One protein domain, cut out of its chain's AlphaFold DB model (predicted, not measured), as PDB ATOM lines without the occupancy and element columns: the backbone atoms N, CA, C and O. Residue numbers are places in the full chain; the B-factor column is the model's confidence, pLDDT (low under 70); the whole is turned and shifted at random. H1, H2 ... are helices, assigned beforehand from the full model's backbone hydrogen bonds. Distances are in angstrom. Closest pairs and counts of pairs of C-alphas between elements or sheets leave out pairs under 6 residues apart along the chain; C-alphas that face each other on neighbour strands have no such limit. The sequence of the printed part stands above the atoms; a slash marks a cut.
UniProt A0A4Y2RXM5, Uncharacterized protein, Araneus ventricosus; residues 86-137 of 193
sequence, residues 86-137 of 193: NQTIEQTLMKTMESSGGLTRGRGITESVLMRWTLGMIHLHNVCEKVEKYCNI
ATOM      1  N   ASN A  86      71.071  61.200  50.531       84.94
ATOM      2  CA  ASN A  86      70.423  60.649  51.722       84.94
ATOM      3  C   ASN A  86      71.257  59.533  52.367       84.94
ATOM      4  O   ASN A  86      71.408  59.503  53.584       84.94
ATOM      5  N   GLN A  87      71.844  58.650  51.556       86.25
ATOM      6  CA  GLN A  87      72.690  57.575  52.064       86.25
ATOM      7  C   GLN A  87      73.962  58.129  52.717       86.25
ATOM      8  O   GLN A  87      74.368  57.628  53.761       86.25
ATOM      9  N   THR A  88      74.575  59.175  52.161       84.12
ATOM     10  CA  THR A  88      75.715  59.848  52.800       84.12
ATOM     11  C   THR A  88      75.317  60.487  54.127       84.12
ATOM     12  O   THR A  88      76.019  60.320  55.122       84.12
ATOM     13  N   ILE A  89      74.180  61.186  54.178       81.50
ATOM     14  CA  ILE A  89      73.672  61.771  55.426       81.50
ATOM     15  C   ILE A  89      73.471  60.670  56.467       81.50
ATOM     16  O   ILE A  89      73.953  60.793  57.592       81.50
ATOM     17  N   GLU A  90      72.832  59.566  56.092       81.00
ATOM     18  CA  GLU A  90      72.567  58.454  56.997       81.00
ATOM     19  C   GLU A  90      73.864  57.785  57.483       81.00
ATOM     20  O   GLU A  90      74.081  57.600  58.681       81.00
ATOM     21  N   GLN A  91      74.772  57.461  56.561       76.38
ATOM     22  CA  GLN A  91      75.970  56.671  56.850       76.38
ATOM     23  C   GLN A  91      77.105  57.477  57.487       76.38
ATOM     24  O   GLN A  91      77.932  56.887  58.188       76.38
ATOM     25  N   THR A  92      77.141  58.795  57.283       71.94
ATOM     26  CA  THR A  92      78.183  59.679  57.820       71.94
ATOM     27  C   THR A  92      77.673  60.499  59.002       71.94
ATOM     28  O   THR A  92      78.258  60.433  60.083       71.94
ATOM     29  N   LEU A  93      76.576  61.244  58.831       70.12
ATOM     30  CA  LEU A  93      76.073  62.164  59.858       70.12
ATOM     31  C   LEU A  93      75.208  61.424  60.887       70.12
ATOM     32  O   LEU A  93      75.547  61.392  62.074       70.12
ATOM     33  N   MET A  94      74.137  60.760  60.441       73.94
ATOM     34  CA  MET A  94      73.156  60.124  61.333       73.94
ATOM     35  C   MET A  94      73.718  58.897  62.041       73.94
ATOM     36  O   MET A  94      73.381  58.641  63.192       73.94
ATOM     37  N   LYS A  95      74.645  58.164  61.421       73.06
ATOM     38  CA  LYS A  95      75.269  56.988  62.037       73.06
ATOM     39  C   LYS A  95      75.871  57.293  63.411       73.06
ATOM     40  O   LYS A  95      75.758  56.480  64.328       73.06
ATOM     41  N   THR A  96      76.473  58.470  63.585       67.31
ATOM     42  CA  THR A  96      77.002  58.900  64.889       67.31
ATOM     43  C   THR A  96      75.888  59.246  65.887       67.31
ATOM     44  O   THR A  96      76.021  58.932  67.068       67.31
ATOM     45  N   MET A  97      74.758  59.794  65.420       68.81
ATOM     46  CA  MET A  97      73.554  60.058  66.228       68.81
ATOM     47  C   MET A  97      72.870  58.783  66.704       68.81
ATOM     48  O   MET A  97      72.366  58.737  67.824       68.81
ATOM     49  N   GLU A  98      72.818  57.773  65.839       68.44
ATOM     50  CA  GLU A  98      71.949  56.607  66.005       68.44
ATOM     51  C   GLU A  98      72.669  55.358  66.509       68.44
ATOM     52  O   GLU A  98      72.038  54.370  66.898       68.44
ATOM     53  N   SER A  99      74.000  55.395  66.543       66.06
ATOM     54  CA  SER A  99      74.816  54.351  67.157       66.06
ATOM     55  C   SER A  99      74.685  54.321  68.688       66.06
ATOM     56  O   SER A  99      74.162  55.233  69.331       66.06
ATOM     57  N   SER A 100      75.125  53.219  69.303       60.47
ATOM     58  CA  SER A 100      75.108  53.065  70.762       60.47
ATOM     59  C   SER A 100      75.993  54.127  71.424       60.47
ATOM     60  O   SER A 100      77.187  54.177  71.147       60.47
ATOM     61  N   GLY A 101      75.412  54.947  72.304       65.62
ATOM     62  CA  GLY A 101      76.071  56.128  72.883       65.62
ATOM     63  C   GLY A 101      75.772  57.446  72.152       65.62
ATOM     64  O   GLY A 101      76.191  58.499  72.625       65.62
ATOM     65  N   GLY A 102      75.033  57.399  71.038       64.12
ATOM     66  CA  GLY A 102      74.532  58.560  70.304       64.12
ATOM     67  C   GLY A 102      73.227  59.142  70.868       64.12
ATOM     68  O   GLY A 102      72.639  58.629  71.825       64.12
ATOM     69  N   LEU A 103      72.770  60.238  70.257       69.31
ATOM     70  CA  LEU A 103      71.636  61.050  70.705       69.31
ATOM     71  C   LEU A 103      70.306  60.280  70.770       69.31
ATOM     72  O   LEU A 103      69.522  60.507  71.688       69.31
ATOM     73  N   THR A 104      70.036  59.376  69.822       66.38
ATOM     74  CA  THR A 104      68.706  58.747  69.686       66.38
ATOM     75  C   THR A 104      68.540  57.456  70.488       66.38
ATOM     76  O   THR A 104      67.414  57.034  70.743       66.38
ATOM     77  N   ARG A 105      69.642  56.833  70.928       63.53
ATOM     78  CA  ARG A 105      69.626  55.596  71.734       63.53
ATOM     79  C   ARG A 105      69.848  55.824  73.238       63.53
ATOM     80  O   ARG A 105      69.851  54.857  73.998       63.53
ATOM     81  N   GLY A 106      70.031  57.074  73.676       62.81
ATOM     82  CA  GLY A 106      70.162  57.467  75.086       62.81
ATOM     83  C   GLY A 106      68.826  57.803  75.773       62.81
ATOM     84  O   GLY A 106      67.786  57.925  75.130       62.81
ATOM     85  N   ARG A 107      68.833  57.968  77.106       57.16
ATOM     86  CA  ARG A 107      67.655  58.438  77.860       57.16
ATOM     87  C   ARG A 107      67.588  59.968  77.854       57.16
ATOM     88  O   ARG A 107      68.481  60.609  78.393       57.16
ATOM     89  N   GLY A 108      66.485  60.515  77.337       61.81
ATOM     90  CA  GLY A 108      66.122  61.933  77.436       61.81
ATOM     91  C   GLY A 108      66.784  62.816  76.377       61.81
ATOM     92  O   GLY A 108      67.939  63.203  76.513       61.81
ATOM     93  N   ILE A 109      66.025  63.186  75.343       68.94
ATOM     94  CA  ILE A 109      66.423  64.218  74.377       68.94
ATOM     95  C   ILE A 109      65.797  65.529  74.853       68.94
ATOM     96  O   ILE A 109      64.652  65.832  74.529       68.94
ATOM     97  N   THR A 110      66.514  66.293  75.678       80.19
ATOM     98  CA  THR A 110      66.141  67.692  75.926       80.19
ATOM     99  C   THR A 110      66.666  68.563  74.788       80.19
ATOM    100  O   THR A 110      67.718  68.281  74.210       80.19
ATOM    101  N   GLU A 111      65.970  69.657  74.490       78.50
ATOM    102  CA  GLU A 111      66.350  70.602  73.429       78.50
ATOM    103  C   GLU A 111      67.785  71.131  73.605       78.50
ATOM    104  O   GLU A 111      68.557  71.207  72.651       78.50
ATOM    105  N   SER A 112      68.203  71.372  74.851       80.69
ATOM    106  CA  SER A 112      69.571  71.779  75.194       80.69
ATOM    107  C   SER A 112      70.641  70.742  74.825       80.69
ATOM    108  O   SER A 112      71.736  71.104  74.389       80.69
ATOM    109  N   VAL A 113      70.343  69.447  74.975       75.81
ATOM    110  CA  VAL A 113      71.252  68.355  74.601       75.81
ATOM    111  C   VAL A 113      71.313  68.231  73.084       75.81
ATOM    112  O   VAL A 113      72.407  68.082  72.542       75.81
ATOM    113  N   LEU A 114      70.173  68.368  72.403       77.50
ATOM    114  CA  LEU A 114      70.091  68.339  70.944       77.50
ATOM    115  C   LEU A 114      70.867  69.502  70.308       77.50
ATOM    116  O   LEU A 114      71.645  69.281  69.383       77.50
ATOM    117  N   MET A 115      70.743  70.717  70.849       79.69
ATOM    118  CA  MET A 115      71.480  71.889  70.367       79.69
ATOM    119  C   MET A 115      72.990  71.751  70.590       79.69
ATOM    120  O   MET A 115      73.777  71.986  69.673       79.69
ATOM    121  N   ARG A 116      73.409  71.297  71.779       77.19
ATOM    122  CA  ARG A 116      74.829  71.054  72.078       77.19
ATOM    123  C   ARG A 116      75.420  69.950  71.203       77.19
ATOM    124  O   ARG A 116      76.563  70.073  70.779       77.19
ATOM    125  N   TRP A 117      74.656  68.893  70.930       75.44
ATOM    126  CA  TRP A 117      75.073  67.816  70.037       75.44
ATOM    127  C   TRP A 117      75.184  68.327  68.593       75.44
ATOM    128  O   TRP A 117      76.243  68.210  67.995       75.44
ATOM    129  N   THR A 118      74.159  69.005  68.068       77.12
ATOM    130  CA  THR A 118      74.142  69.524  66.685       77.12
ATOM    131  C   THR A 118      75.309  70.475  66.407       77.12
ATOM    132  O   THR A 118      76.004  70.325  65.405       77.12
ATOM    133  N   LEU A 119      75.576  71.415  67.319       81.56
ATOM    134  CA  LEU A 119      76.684  72.365  67.179       81.56
ATOM    135  C   LEU A 119      78.047  71.716  67.465       81.56
ATOM    136  O   LEU A 119      79.032  71.999  66.789       81.56
ATOM    137  N   GLY A 120      78.118  70.835  68.465       80.00
ATOM    138  CA  GLY A 120      79.367  70.208  68.895       80.00
ATOM    139  C   GLY A 120      79.875  69.132  67.938       80.00
ATOM    140  O   GLY A 120      81.082  68.945  67.822       80.00
ATOM    141  N   MET A 121      78.983  68.442  67.230       75.69
ATOM    142  CA  MET A 121      79.350  67.286  66.412       75.69
ATOM    143  C   MET A 121      80.109  67.630  65.147       75.69
ATOM    144  O   MET A 121      80.991  66.869  64.768       75.69
ATOM    145  N   ILE A 122      79.831  68.778  64.529       75.19
ATOM    146  CA  ILE A 122      80.610  69.254  63.376       75.19
ATOM    147  C   ILE A 122      82.075  69.439  63.796       75.19
ATOM    148  O   ILE A 122      82.998  69.000  63.112       75.19
ATOM    149  N   HIS A 123      82.297  70.030  64.972       81.69
ATOM    150  CA  HIS A 123      83.636  70.197  65.525       81.69
ATOM    151  C   HIS A 123      84.248  68.868  65.976       81.69
ATOM    152  O   HIS A 123      85.421  68.617  65.702       81.69
ATOM    153  N   LEU A 124      83.466  68.000  66.624       78.62
ATOM    154  CA  LEU A 124      83.928  66.691  67.079       78.62
ATOM    155  C   LEU A 124      84.339  65.799  65.905       78.62
ATOM    156  O   LEU A 124      85.365  65.140  66.002       78.62
ATOM    157  N   HIS A 125      83.602  65.824  64.793       77.62
ATOM    158  CA  HIS A 125      83.949  65.091  63.577       77.62
ATOM    159  C   HIS A 125      85.345  65.477  63.076       77.62
ATOM    160  O   HIS A 125      86.183  64.603  62.868       77.62
ATOM    161  N   ASN A 126      85.634  66.779  62.992       82.50
ATOM    162  CA  ASN A 126      86.957  67.268  62.599       82.50
ATOM    163  C   ASN A 126      88.048  66.825  63.584       82.50
ATOM    164  O   ASN A 126      89.140  66.447  63.166       82.50
ATOM    165  N   VAL A 127      87.773  66.850  64.893       85.44
ATOM    166  CA  VAL A 127      88.726  66.377  65.911       85.44
ATOM    167  C   VAL A 127      88.981  64.877  65.766       85.44
ATOM    168  O   VAL A 127      90.139  64.471  65.742       85.44
ATOM    169  N   CYS A 128      87.932  64.066  65.622       80.00
ATOM    170  CA  CYS A 128      88.041  62.628  65.394       80.00
ATOM    171  C   CYS A 128      88.859  62.327  64.135       80.00
ATOM    172  O   CYS A 128      89.793  61.537  64.214       80.00
ATOM    173  N   GLU A 129      88.601  63.022  63.024       80.38
ATOM    174  CA  GLU A 129      89.379  62.877  61.788       80.38
ATOM    175  C   GLU A 129      90.873  63.183  62.015       80.38
ATOM    176  O   GLU A 129      91.749  62.441  61.563       80.38
ATOM    177  N   LYS A 130      91.204  64.255  62.754       85.25
ATOM    178  CA  LYS A 130      92.606  64.584  63.068       85.25
ATOM    179  C   LYS A 130      93.254  63.573  64.009       85.25
ATOM    180  O   LYS A 130      94.429  63.267  63.814       85.25
ATOM    181  N   VAL A 131      92.524  63.055  64.995       86.44
ATOM    182  CA  VAL A 131      93.015  62.015  65.914       86.44
ATOM    183  C   VAL A 131      93.273  60.713  65.159       86.44
ATOM    184  O   VAL A 131      94.335  60.123  65.320       86.44
ATOM    185  N   GLU A 132      92.361  60.306  64.281       82.44
ATOM    186  CA  GLU A 132      92.522  59.147  63.398       82.44
ATOM    187  C   GLU A 132      93.769  59.276  62.524       82.44
ATOM    188  O   GLU A 132      94.639  58.397  62.521       82.44
ATOM    189  N   LYS A 133      93.924  60.431  61.867       85.06
ATOM    190  CA  LYS A 133      95.110  60.737  61.064       85.06
ATOM    191  C   LYS A 133      96.397  60.727  61.896       85.06
ATOM    192  O   LYS A 133      97.409  60.219  61.424       85.06
ATOM    193  N   TYR A 134      96.370  61.267  63.116       88.06
ATOM    194  CA  TYR A 134      97.522  61.294  64.025       88.06
ATOM    195  C   TYR A 134      97.922  59.894  64.502       88.06
ATOM    196  O   TYR A 134      99.100  59.547  64.493       88.06
ATOM    197  N   CYS A 135      96.945  59.072  64.883       87.81
ATOM    198  CA  CYS A 135      97.176  57.701  65.324       87.81
ATOM    199  C   CYS A 135      97.496  56.745  64.166       87.81
ATOM    200  O   CYS A 135      97.768  55.572  64.416       87.81
ATOM    201  N   ASN A 136      97.448  57.223  62.917       82.50
ATOM    202  CA  ASN A 136      97.505  56.403  61.710       82.50
ATOM    203  C   ASN A 136      96.469  55.259  61.735       82.50
ATOM    204  O   ASN A 136      96.688  54.176  61.193       82.50
ATOM    205  N   ILE A 137      95.342  55.509  62.406       75.81
ATOM    206  CA  ILE A 137      94.190  54.620  62.456       75.81
ATOM    207  C   ILE A 137      93.190  55.233  61.501       75.81
ATOM    208  O   ILE A 137      92.598  56.262  61.795       75.81
TER     209      ILE A 137
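What this domain is: This is residues 86 to 137 of the 193 residues of an uncharacterized protein of Araneus ventricosus (UniProt A0A4Y2RXM5). One long, kinked helix, H2, makes the longest axis, and the shorter H1 is set at a wide angle to it, its last residues toward the first half of H2; a looping link joins them. The printed part has 52 residues, with two named helices in the order H1, H2 and no named strand: all helix. It is only just loose, close to compact, with a radius of gyration of the C-alphas of 12.3 A, and spans 36 by 24 by 18 A.

Where its parts are: Find C-alpha 111 at (66.350, 70.602, 73.429); from there H2, residues 111 to 135, runs 34.4 A to C-alpha 135 at (97.176, 57.701, 65.324). H1, residues 86 to 98, begins at C-alpha 86 at (70.423, 60.649, 51.722) and is 14.9 A long.

How they stand to each other: Look near residue 122, where H2 has a kink of 44 degrees. H1 and H2 are near each other, with 9 pairs of C-alphas within 10 A but no pair within 8 A. O i to N i+4 pairs are within hydrogen-bond range for 5 of 9 in H1 and 19 of 21 in H2.

The domain as a whole: The C-alphas of Thr 110 and Asn 136, the two farthest apart, are 36.2 A apart. The link, residues 99 to 110, is long. The printed part has no cut. Residues 96 to 109 have pLDDT under 70.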